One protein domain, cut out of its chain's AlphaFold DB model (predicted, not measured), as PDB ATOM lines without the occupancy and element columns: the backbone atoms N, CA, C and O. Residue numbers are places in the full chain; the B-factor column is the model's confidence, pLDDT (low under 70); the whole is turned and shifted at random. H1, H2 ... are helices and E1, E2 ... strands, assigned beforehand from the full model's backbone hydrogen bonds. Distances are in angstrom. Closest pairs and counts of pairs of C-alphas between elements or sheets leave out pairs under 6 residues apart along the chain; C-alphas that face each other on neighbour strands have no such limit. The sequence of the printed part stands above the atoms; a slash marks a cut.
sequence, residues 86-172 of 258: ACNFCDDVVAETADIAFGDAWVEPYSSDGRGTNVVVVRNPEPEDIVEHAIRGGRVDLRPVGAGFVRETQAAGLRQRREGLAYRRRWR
ATOM      1  N   ALA A  86     163.951 137.099 108.186       92.38
ATOM      2  CA  ALA A  86     163.217 135.862 107.912       92.38
ATOM      3  C   ALA A  86     161.722 136.107 107.622       92.38
ATOM      4  O   ALA A  86     161.119 135.396 106.815       92.38
ATOM      5  N   CYS A  87     161.124 137.160 108.193       94.81
ATOM      6  CA  CYS A  87     159.729 137.524 107.933       94.81
ATOM      7  C   CYS A  87     159.479 137.923 106.472       94.81
ATOM      8  O   CYS A  87     158.351 137.802 106.002       94.81
ATOM      9  N   ASN A  88     160.509 138.330 105.717       93.38
ATOM     10  CA  ASN A  88     160.359 138.605 104.285       93.38
ATOM     11  C   ASN A  88     160.045 137.344 103.463       93.38
ATOM     12  O   ASN A  88     159.585 137.477 102.324       93.38
ATOM     13  N   PHE A  89     160.264 136.157 104.037       93.62
ATOM     14  CA  PHE A  89     160.131 134.865 103.373       93.62
ATOM     15  C   PHE A  89     159.059 133.951 103.979       93.62
ATOM     16  O   PHE A  89     158.858 132.846 103.479       93.62
ATOM     17  N   CYS A  90     158.393 134.350 105.060       94.56
ATOM     18  CA  CYS A  90     157.375 133.520 105.699       94.56
ATOM     19  C   CYS A  90     156.008 133.709 105.018       94.56
ATOM     20  O   CYS A  90     155.591 134.842 104.775       94.56
ATOM     21  N   ASP A  91     155.334 132.599 104.705       95.38
ATOM     22  CA  ASP A  91     154.040 132.549 104.010       95.38
ATOM     23  C   ASP A  91     152.836 132.336 104.951       95.38
ATOM     24  O   ASP A  91     151.700 132.397 104.488       95.38
ATOM     25  N   ASP A  92     153.063 132.176 106.261       96.12
ATOM     26  CA  ASP A  92     152.010 131.998 107.273       96.12
ATOM     27  C   ASP A  92     151.673 133.310 108.008       96.12
ATOM     28  O   ASP A  92     152.563 134.034 108.465       96.12
ATOM     29  N   VAL A  93     150.376 133.614 108.118       96.50
ATOM     30  CA  VAL A  93     149.813 134.755 108.865       96.50
ATOM     31  C   VAL A  93     149.078 134.304 110.126       96.50
ATOM     32  O   VAL A  93     149.088 135.038 111.108       96.50
ATOM     33  N   VAL A  94     148.415 133.148 110.087       96.88
ATOM     34  CA  VAL A  94     147.330 132.770 111.014       96.88
ATOM     35  C   VAL A  94     147.690 131.568 111.886       96.88
ATOM     36  O   VAL A  94     146.790 130.906 112.410       96.88
ATOM     37  N   ALA A  95     148.992 131.279 112.001       97.50
ATOM     38  CA  ALA A  95     149.531 130.117 112.700       97.50
ATOM     39  C   ALA A  95     148.787 128.845 112.276       97.50
ATOM     40  O   ALA A  95     148.099 128.203 113.066       97.50
ATOM     41  N   GLU A  96     148.834 128.542 110.980       95.25
ATOM     42  CA  GLU A  96     147.910 127.582 110.360       95.25
ATOM     43  C   GLU A  96     148.095 126.133 110.828       95.25
ATOM     44  O   GLU A  96     147.211 125.308 110.628       95.25
ATOM     45  N   THR A  97     149.238 125.842 111.451       95.62
ATOM     46  CA  THR A  97     149.584 124.529 112.008       95.62
ATOM     47  C   THR A  97     149.225 124.390 113.485       95.62
ATOM     48  O   THR A  97     149.406 123.311 114.038       95.62
ATOM     49  N   ALA A  98     148.733 125.458 114.123       97.81
ATOM     50  CA  ALA A  98     148.305 125.423 115.514       97.81
ATOM     51  C   ALA A  98     146.886 124.849 115.651       97.81
ATOM     52  O   ALA A  98     146.011 125.152 114.830       97.81
ATOM     53  N   ASP A  99     146.651 124.104 116.733       97.94
ATOM     54  CA  ASP A  99     145.333 123.582 117.123       97.94
ATOM     55  C   ASP A  99     144.323 124.714 117.350       97.94
ATOM     56  O   ASP A  99     143.146 124.601 117.005       97.94
ATOM     57  N   ILE A 100     144.800 125.842 117.878       98.44
ATOM     58  CA  ILE A 100     144.039 127.081 118.035       98.44
ATOM     59  C   ILE A 100     144.953 128.290 117.818       98.44
ATOM     60  O   ILE A 100     146.105 128.307 118.256       98.44
ATOM     61  N   ALA A 101     144.458 129.312 117.122       98.44
ATOM     62  CA  ALA A 101     145.217 130.517 116.810       98.44
ATOM     63  C   ALA A 101     144.443 131.804 117.111       98.44
ATOM     64  O   ALA A 101     143.238 131.872 116.882       98.44
ATOM     65  N   PHE A 102     145.156 132.837 117.563       98.12
ATOM     66  CA  PHE A 102     144.584 134.102 118.027       98.12
ATOM     67  C   PHE A 102     145.188 135.292 117.288       98.12
ATOM     68  O   PHE A 102     146.406 135.408 117.168       98.12
ATOM     69  N   GLY A 103     144.353 136.231 116.861       96.56
ATOM     70  CA  GLY A 103     144.793 137.530 116.361       96.56
ATOM     71  C   GLY A 103     143.870 138.653 116.780       96.56
ATOM     72  O   GLY A 103     142.900 138.439 117.496       96.56
ATOM     73  N   ASP A 104     144.175 139.862 116.331       95.44
ATOM     74  CA  ASP A 104     143.335 141.038 116.548       95.44
ATOM     75  C   ASP A 104     142.352 141.240 115.377       95.44
ATOM     76  O   ASP A 104     142.669 140.964 114.212       95.44
ATOM     77  N   ALA A 105     141.161 141.752 115.682       95.62
ATOM     78  CA  ALA A 105     140.201 142.260 114.708       95.62
ATOM     79  C   ALA A 105     140.549 143.717 114.339       95.62
ATOM     80  O   ALA A 105     140.414 144.625 115.153       95.62
ATOM     81  N   TRP A 106     140.997 143.942 113.104       94.81
ATOM     82  CA  TRP A 106     141.434 145.231 112.558       94.81
ATOM     83  C   TRP A 106     140.413 145.883 111.616       94.81
ATOM     84  O   TRP A 106     140.770 146.782 110.859       94.81
ATOM     85  N   VAL A 107     139.169 145.407 111.631       94.88
ATOM     86  CA  VAL A 107     138.049 145.950 110.847       94.88
ATOM     87  C   VAL A 107     137.014 146.573 111.776       94.88
ATOM     88  O   VAL A 107     136.908 146.175 112.937       94.88
ATOM     89  N   GLU A 108     136.241 147.533 111.271       94.06
ATOM     90  CA  GLU A 108     135.177 148.172 112.047       94.06
ATOM     91  C   GLU A 108     134.039 147.188 112.382       94.06
ATOM     92  O   GLU A 108     133.778 146.260 111.610       94.06
ATOM     93  N   PRO A 109     133.353 147.364 113.528       93.75
ATOM     94  CA  PRO A 109     133.577 148.398 114.553       93.75
ATOM     95  C   PRO A 109     134.755 148.098 115.508       93.75
ATOM     96  O   PRO A 109     135.081 148.897 116.383       93.75
ATOM     97  N   TYR A 110     135.403 146.938 115.371       94.81
ATOM     98  CA  TYR A 110     136.376 146.429 116.344       94.81
ATOM     99  C   TYR A 110     137.691 147.214 116.385       94.81
ATOM    100  O   TYR A 110     138.296 147.338 117.448       94.81
ATOM    101  N   SER A 111     138.136 147.777 115.257       93.75
ATOM    102  CA  SER A 111     139.323 148.647 115.208       93.75
ATOM    103  C   SER A 111     139.152 149.967 115.965       93.75
ATOM    104  O   SER A 111     140.160 150.582 116.340       93.75
ATOM    105  N   SER A 112     137.905 150.377 116.210       94.94
ATOM    106  CA  SER A 112     137.552 151.544 117.019       94.94
ATOM    107  C   SER A 112     137.311 151.217 118.494       94.94
ATOM    108  O   SER A 112     137.350 152.127 119.317       94.94
ATOM    109  N   ASP A 113     137.134 149.944 118.870       94.81
ATOM    110  CA  ASP A 113     137.023 149.545 120.279       94.81
ATOM    111  C   ASP A 113     138.411 149.462 120.925       94.81
ATOM    112  O   ASP A 113     139.189 148.543 120.667       94.81
ATOM    113  N   GLY A 114     138.716 150.411 121.809       93.31
ATOM    114  CA  GLY A 114     139.996 150.516 122.507       93.31
ATOM    115  C   GLY A 114     140.358 149.365 123.441       93.31
ATOM    116  O   GLY A 114     141.536 149.165 123.754       93.31
ATOM    117  N   ARG A 115     139.379 148.546 123.846       93.12
ATOM    118  CA  ARG A 115     139.631 147.297 124.589       93.12
ATOM    119  C   ARG A 115     140.285 146.241 123.688       93.12
ATOM    120  O   ARG A 115     141.044 145.379 124.152       93.12
ATOM    121  N   GLY A 116     140.053 146.359 122.380       93.25
ATOM    122  CA  GLY A 116     140.468 145.419 121.352       93.25
ATOM    123  C   GLY A 116     139.625 144.146 121.370       93.25
ATOM    124  O   GLY A 116     139.262 143.635 122.424       93.25
ATOM    125  N   THR A 117     139.350 143.612 120.185       94.94
ATOM    126  CA  THR A 117     138.650 142.334 120.009       94.94
ATOM    127  C   THR A 117     139.564 141.345 119.310       94.94
ATOM    128  O   THR A 117     140.278 141.706 118.371       94.94
ATOM    129  N   ASN A 118     139.546 140.093 119.760       96.62
ATOM    130  CA  ASN A 118     140.311 139.028 119.135       96.62
ATOM    131  C   ASN A 118     139.496 138.281 118.078       96.62
ATOM    132  O   ASN A 118     138.279 138.163 118.165       96.62
ATOM    133  N   VAL A 119     140.202 137.738 117.092       97.00
ATOM    134  CA  VAL A 119     139.694 136.720 116.174       97.00
ATOM    135  C   VAL A 119     140.403 135.421 116.499       97.00
ATOM    136  O   VAL A 119     141.630 135.400 116.615       97.00
ATOM    137  N   VAL A 120     139.631 134.349 116.641       97.88
ATOM    138  CA  VAL A 120     140.131 133.029 117.024       97.88
ATOM    139  C   VAL A 120     139.812 132.039 115.913       97.88
ATOM    140  O   VAL A 120     138.707 132.037 115.378       97.88
ATOM    141  N   VAL A 121     140.792 131.217 115.542       98.00
ATOM    142  CA  VAL A 121     140.619 130.102 114.606       98.00
ATOM    143  C   VAL A 121     140.928 128.822 115.358       98.00
ATOM    144  O   VAL A 121     142.075 128.614 115.754       98.00
ATOM    145  N   VAL A 122     139.917 127.983 115.549       98.00
ATOM    146  CA  VAL A 122     140.043 126.675 116.193       98.00
ATOM    147  C   VAL A 122     140.055 125.596 115.112       98.00
ATOM    148  O   VAL A 122     139.302 125.686 114.145       98.00
ATOM    149  N   ARG A 123     140.974 124.635 115.216       97.25
ATOM    150  CA  ARG A 123     141.177 123.556 114.228       97.25
ATOM    151  C   ARG A 123     141.118 122.162 114.842       97.25
ATOM    152  O   ARG A 123     141.077 121.184 114.104       97.25
ATOM    153  N   ASN A 124     141.166 122.084 116.167       97.25
ATOM    154  CA  ASN A 124     141.138 120.848 116.927       97.25
ATOM    155  C   ASN A 124     139.827 120.788 117.739       97.25
ATOM    156  O   ASN A 124     139.511 121.787 118.394       97.25
ATOM    157  N   PRO A 125     139.090 119.659 117.709       97.19
ATOM    158  CA  PRO A 125     137.820 119.516 118.424       97.19
ATOM    159  C   PRO A 125     137.918 119.737 119.940       97.19
ATOM    160  O   PRO A 125     137.037 120.351 120.528       97.19
ATOM    161  N   GLU A 126     139.002 119.308 120.595       96.81
ATOM    162  CA  GLU A 126     139.103 119.431 122.057       96.81
ATOM    163  C   GLU A 126     139.248 120.906 122.514       96.81
ATOM    164  O   GLU A 126     138.498 121.351 123.388       96.81
ATOM    165  N   PRO A 127     140.128 121.744 121.919       97.38
ATOM    166  CA  PRO A 127     140.101 123.190 122.134       97.38
ATOM    167  C   PRO A 127     138.792 123.869 121.724       97.38
ATOM    168  O   PRO A 127     138.439 124.882 122.330       97.38
ATOM    169  N   GLU A 128     138.082 123.353 120.717       97.69
ATOM    170  CA  GLU A 128     136.768 123.874 120.315       97.69
ATOM    171  C   GLU A 128     135.762 123.703 121.448       97.69
ATOM    172  O   GLU A 128     135.195 124.699 121.906       97.69
ATOM    173  N   ASP A 129     135.675 122.502 122.023       98.00
ATOM    174  CA  ASP A 129     134.841 122.227 123.191       98.00
ATOM    175  C   ASP A 129     135.184 123.156 124.365       98.00
ATOM    176  O   ASP A 129     134.288 123.688 125.028       98.00
ATOM    177  N   ILE A 130     136.472 123.405 124.636       97.50
ATOM    178  CA  ILE A 130     136.905 124.319 125.709       97.50
ATOM    179  C   ILE A 130     136.392 125.745 125.465       97.50
ATOM    180  O   ILE A 130     135.918 126.403 126.403       97.50
ATOM    181  N   VAL A 131     136.498 126.236 124.228       97.69
ATOM    182  CA  VAL A 131     136.023 127.569 123.838       97.69
ATOM    183  C   VAL A 131     134.506 127.644 123.954       97.69
ATOM    184  O   VAL A 131     133.993 128.592 124.549       97.69
ATOM    185  N   GLU A 132     133.777 126.637 123.484       97.44
ATOM    186  CA  GLU A 132     132.323 126.608 123.606       97.44
ATOM    187  C   GLU A 132     131.849 126.592 125.061       97.44
ATOM    188  O   GLU A 132     130.931 127.327 125.429       97.44
ATOM    189  N   HIS A 133     132.495 125.803 125.925       98.12
ATOM    190  CA  HIS A 133     132.217 125.821 127.360       98.12
ATOM    191  C   HIS A 133     132.526 127.188 127.983       98.12
ATOM    192  O   HIS A 133     131.845 127.610 128.920       98.12
ATOM    193  N   ALA A 134     133.542 127.902 127.490       98.00
ATOM    194  CA  ALA A 134     133.842 129.262 127.929       98.00
ATOM    195  C   ALA A 134     132.770 130.266 127.493       98.00
ATOM    196  O   ALA A 134     132.407 131.127 128.295       98.00
ATOM    197  N   ILE A 135     132.236 130.124 126.276       97.56
ATOM    198  CA  ILE A 135     131.127 130.938 125.761       97.56
ATOM    199  C   ILE A 135     129.860 130.675 126.585       97.56
ATOM    200  O   ILE A 135     129.285 131.611 127.136       97.56
ATOM    201  N   ARG A 136     129.457 129.404 126.753       97.81
ATOM    202  CA  ARG A 136     128.268 129.020 127.543       97.81
ATOM    203  C   ARG A 136     128.357 129.484 128.997       97.81
ATOM    204  O   ARG A 136     127.355 129.885 129.576       97.81
ATOM    205  N   GLY A 137     129.554 129.443 129.578       98.00
ATOM    206  CA  GLY A 137     129.813 129.911 130.939       98.00
ATOM    207  C   GLY A 137     130.010 131.424 131.078       98.00
ATOM    208  O   GLY A 137     130.368 131.867 132.165       98.00
ATOM    209  N   GLY A 138     129.863 132.216 130.007       97.56
ATOM    210  CA  GLY A 138     130.030 133.674 130.043       97.56
ATOM    211  C   GLY A 138     131.459 134.152 130.337       97.56
ATOM    212  O   GLY A 138     131.657 135.303 130.717       97.56
ATOM    213  N   ARG A 139     132.470 133.284 130.181       97.94
ATOM    214  CA  ARG A 139     133.888 133.616 130.419       97.94
ATOM    215  C   ARG A 139     134.517 134.377 129.254       97.94
ATOM    216  O   ARG A 139     135.509 135.075 129.450       97.94
ATOM    217  N   VAL A 140     133.970 134.213 128.051       96.94
ATOM    218  CA  VAL A 140     134.369 134.934 126.835       96.94
ATOM    219  C   VAL A 140     133.124 135.336 126.046       96.94
ATOM    220  O   VAL A 140     132.158 134.579 125.991       96.94
ATOM    221  N   ASP A 141     133.166 136.506 125.412       95.81
ATOM    222  CA  ASP A 141     132.145 136.971 124.467       95.81
ATOM    223  C   ASP A 141     132.697 136.826 123.045       95.81
ATOM    224  O   ASP A 141     133.449 137.671 122.556       95.81
ATOM    225  N   LEU A 142     132.404 135.687 122.418       95.44
ATOM    226  CA  LEU A 142     132.806 135.377 121.049       95.44
ATOM    227  C   LEU A 142     131.570 135.073 120.210       95.44
ATOM    228  O   LEU A 142     130.635 134.414 120.664       95.44
ATOM    229  N   ARG A 143     131.595 135.519 118.954       93.94
ATOM    230  CA  ARG A 143     130.555 135.227 117.963       93.94
ATOM    231  C   ARG A 143     131.167 134.503 116.766       93.94
ATOM    232  O   ARG A 143     132.287 134.845 116.380       93.94
ATOM    233  N   PRO A 144     130.451 133.546 116.151       95.06
ATOM    234  CA  PRO A 144     130.915 132.906 114.929       95.06
ATOM    235  C   PRO A 144     131.156 133.933 113.817       95.06
ATOM    236  O   PRO A 144     130.330 134.814 113.576       95.06
ATOM    237  N   VAL A 145     132.282 133.801 113.117       96.25
ATOM    238  CA  VAL A 145     132.622 134.608 111.938       96.25
ATOM    239  C   VAL A 145     133.111 133.706 110.812       96.25
ATOM    240  O   VAL A 145     133.763 132.692 111.041       96.25
ATOM    241  N   GLY A 146     132.817 134.083 109.568       96.25
ATOM    242  CA  GLY A 146     133.290 133.346 108.400       96.25
ATOM    243  C   GLY A 146     134.758 133.627 108.066       96.25
ATOM    244  O   GLY A 146     135.313 134.677 108.402       96.25
ATOM    245  N   ALA A 147     135.377 132.739 107.282       95.62
ATOM    246  CA  ALA A 147     136.755 132.904 106.803       95.62
ATOM    247  C   ALA A 147     136.984 134.218 106.024       95.62
ATOM    248  O   ALA A 147     138.090 134.759 106.025       95.62
ATOM    249  N   GLY A 148     135.942 134.752 105.374       97.12
ATOM    250  CA  GLY A 148     135.987 136.051 104.697       97.12
ATOM    251  C   GLY A 148     136.330 137.204 105.643       97.12
ATOM    252  O   GLY A 148     137.200 138.007 105.311       97.12
ATOM    253  N   PHE A 149     135.734 137.218 106.838       97.06
ATOM    254  CA  PHE A 149     136.009 138.213 107.875       97.06
ATOM    255  C   PHE A 149     137.454 138.098 108.379       97.06
ATOM    256  O   PHE A 149     138.178 139.091 108.417       97.06
ATOM    257  N   VAL A 150     137.919 136.871 108.665       96.44
ATOM    258  CA  VAL A 150     139.311 136.599 109.085       96.44
ATOM    259  C   VAL A 150     140.317 137.057 108.017       96.44
ATOM    260  O   VAL A 150     141.354 137.651 108.323       96.44
ATOM    261  N   ARG A 151     140.005 136.820 106.737       96.12
ATOM    262  CA  ARG A 151     140.817 137.283 105.606       96.12
ATOM    263  C   ARG A 151     140.871 138.806 105.535       96.12
ATOM    264  O   ARG A 151     141.931 139.346 105.232       96.12
ATOM    265  N   GLU A 152     139.753 139.483 105.766       96.75
ATOM    266  CA  GLU A 152     139.655 140.939 105.688       96.75
ATOM    267  C   GLU A 152     140.459 141.621 106.799       96.75
ATOM    268  O   GLU A 152     141.342 142.430 106.506       96.75
ATOM    269  N   THR A 153     140.262 141.204 108.053       95.50
ATOM    270  CA  THR A 153     141.037 141.720 109.195       95.50
ATOM    271  C   THR A 153     142.543 141.497 109.036       95.50
ATOM    272  O   THR A 153     143.351 142.359 109.377       95.50
ATOM    273  N   GLN A 154     142.953 140.384 108.418       96.56
ATOM    274  CA  GLN A 154     144.364 140.085 108.155       96.56
ATOM    275  C   GLN A 154     144.827 140.435 106.732       96.56
ATOM    276  O   GLN A 154     145.907 140.007 106.306       96.56
ATOM    277  N   ALA A 155     144.066 141.234 105.974       95.69
ATOM    278  CA  ALA A 155     144.313 141.430 104.546       95.69
ATOM    279  C   ALA A 155     145.698 142.025 104.255       95.69
ATOM    280  O   ALA A 155     146.356 141.646 103.284       95.69
ATOM    281  N   ALA A 156     146.186 142.934 105.106       93.38
ATOM    282  CA  ALA A 156     147.530 143.491 104.967       93.38
ATOM    283  C   ALA A 156     148.625 142.426 105.146       93.38
ATOM    284  O   ALA A 156     149.550 142.371 104.332       93.38
ATOM    285  N   GLY A 157     148.501 141.564 106.159       95.06
ATOM    286  CA  GLY A 157     149.427 140.455 106.398       95.06
ATOM    287  C   GLY A 157     149.415 139.449 105.248       95.06
ATOM    288  O   GLY A 157     150.468 139.107 104.710       95.06
ATOM    289  N   LEU A 158     148.222 139.056 104.791       95.62
ATOM    290  CA  LEU A 158     148.052 138.129 103.670       95.62
ATOM    291  C   LEU A 158     148.644 138.681 102.371       95.62
ATOM    292  O   LEU A 158     149.361 137.958 101.683       95.62
ATOM    293  N   ARG A 159     148.435 139.967 102.054       94.94
ATOM    294  CA  ARG A 159     149.082 140.610 100.894       94.94
ATOM    295  C   ARG A 159     150.606 140.534 100.981       94.94
ATOM    296  O   ARG A 159     151.257 140.150 100.014       94.94
ATOM    297  N   GLN A 160     151.184 140.849 102.143       94.62
ATOM    298  CA  GLN A 160     152.640 140.839 102.329       94.62
ATOM    299  C   GLN A 160     153.258 139.443 102.221       94.62
ATOM    300  O   GLN A 160     154.384 139.321 101.730       94.62
ATOM    301  N   ARG A 161     152.545 138.410 102.677       95.25
ATOM    302  CA  ARG A 161     153.029 137.022 102.728       95.25
ATOM    303  C   ARG A 161     152.641 136.174 101.520       95.25
ATOM    304  O   ARG A 161     153.214 135.110 101.336       95.25
ATOM    305  N   ARG A 162     151.728 136.664 100.676       95.06
ATOM    306  CA  ARG A 162     151.364 136.067  99.385       95.06
ATOM    307  C   ARG A 162     151.985 136.858  98.237       95.06
ATOM    308  O   ARG A 162     153.146 136.637  97.909       95.06
ATOM    309  N   GLU A 163     151.266 137.832  97.690       95.56
ATOM    310  CA  GLU A 163     151.723 138.646  96.555       95.56
ATOM    311  C   GLU A 163     153.103 139.289  96.804       95.56
ATOM    312  O   GLU A 163     154.014 139.202  95.978       95.56
ATOM    313  N   GLY A 164     153.306 139.879  97.987       95.69
ATOM    314  CA  GLY A 164     154.587 140.477  98.360       95.69
ATOM    315  C   GLY A 164     155.731 139.465  98.452       95.69
ATOM    316  O   GLY A 164     156.864 139.788  98.094       95.69
ATOM    317  N   LEU A 165     155.454 138.239  98.905       95.50
ATOM    318  CA  LEU A 165     156.448 137.167  98.969       95.50
ATOM    319  C   LEU A 165     156.851 136.702  97.570       95.50
ATOM    320  O   LEU A 165     158.048 136.632  97.286       95.50
ATOM    321  N   ALA A 166     155.873 136.423  96.703       94.69
ATOM    322  CA  ALA A 166     156.116 136.043  95.312       94.69
ATOM    323  C   ALA A 166     156.984 137.098  94.610       94.69
ATOM    324  O   ALA A 166     158.027 136.787  94.032       94.69
ATOM    325  N   TYR A 167     156.625 138.371  94.791       95.56
ATOM    326  CA  TYR A 167     157.384 139.489  94.256       95.56
ATOM    327  C   TYR A 167     158.828 139.552  94.770       95.56
ATOM    328  O   TYR A 167     159.761 139.659  93.973       95.56
ATOM    329  N   ARG A 168     159.041 139.473  96.092       94.06
ATOM    330  CA  ARG A 168     160.388 139.542  96.682       94.06
ATOM    331  C   ARG A 168     161.269 138.378  96.243       94.06
ATOM    332  O   ARG A 168     162.439 138.613  95.970       94.06
ATOM    333  N   ARG A 169     160.719 137.163  96.120       92.00
ATOM    334  CA  ARG A 169     161.459 135.991  95.622       92.00
ATOM    335  C   ARG A 169     161.970 136.192  94.194       92.00
ATOM    336  O   ARG A 169     163.068 135.744  93.900       92.00
ATOM    337  N   ARG A 170     161.216 136.889  93.338       91.25
ATOM    338  CA  ARG A 170     161.642 137.209  91.965       91.25
ATOM    339  C   ARG A 170     162.599 138.401  91.901       91.25
ATOM    340  O   ARG A 170     163.559 138.377  91.143       91.25
ATOM    341  N   TRP A 171     162.329 139.457  92.667       93.56
ATOM    342  CA  TRP A 171     163.131 140.684  92.645       93.56
ATOM    343  C   TRP A 171     164.489 140.531  93.344       93.56
ATOM    344  O   TRP A 171     165.485 141.069  92.868       93.56
ATOM    345  N   ARG A 172     164.531 139.817  94.474       92.00
ATOM    346  CA  ARG A 172     165.748 139.538  95.241       92.00
ATOM    347  C   ARG A 172     165.702 138.097  95.768       92.00
ATOM    348  O   ARG A 172     165.348 137.894  96.936       92.00
TER     349      ARG A 172
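AT A GLANCE: This is residues 86 to 172 of the 258 residues of the protein "FrhB_FdhB_C domain-containing protein" of Proteobacteria bacterium (UniProt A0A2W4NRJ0). A two-stranded hairpin, E1 and E2, stands in the middle of a loose, elongated domain, with helix H2 toward one end and the helices H4 and H5 making an arm toward the other, where short H1 packs on H5. H3 lies between the hairpin and that arm, and the long loop of residues 105 to 117 joins the two strands. The printed part has 87 residues, with five named helices and two named strands in the order H1 E1 E2 H2 H3 H4 H5; the sheet, E1 - E2, is antiparallel and the class is mixed, helices and strands. The radius of gyration of the C-alphas is 15.4 A, and the C-alphas span 52 by 31 by 21 A.

IN THESE COORDINATES: E1 is residues 100 to 104, 14.1 A long, from C-alpha 100 at (144.039, 127.081, 118.035). E2 is residues 118 to 122, 12.7 A. H2, residues 125 to 136, is the longest helix, 16.3 A. H3 is residues 147 to 153, H4 155 to 161, and H5 163 to 171, 12.2 A, ending at (163.131, 140.684, 92.645). H1 is residues 86 to 89.

HOW THE PARTS SIT: E1 and E2 are antiparallel at 161 degrees, with N 101 and O 121 2.8 A apart, within hydrogen-bond range. The closest C-alphas of E2 and H2, Val 122 and Glu 128, are 6.0 A apart; those of E2 and H3, Val 119 and Val 150, 7.1 A. H3 and H4 are close but not clearly touching, Arg 151 to Leu 158 at 7.5 A between C-alphas, and about perpendicular at 90 degrees. H4 and H5 meet only through their link. H1 and H5 touch, the closest C-alphas being Phe 89 and Leu 165, 6.2 A. H2 and H5 are apart. In H2, H3, H4 and H5 every O i to N i+4 pair is within hydrogen-bond range; H1 is too short for one.

THE WHOLE: The C-alphas of Gly 137 and Trp 171, the two farthest apart, are 51.9 A apart. The printed part has no cut. The link E1 to E2 is long, 13 residues. No printed residue is under 70 in pLDDT.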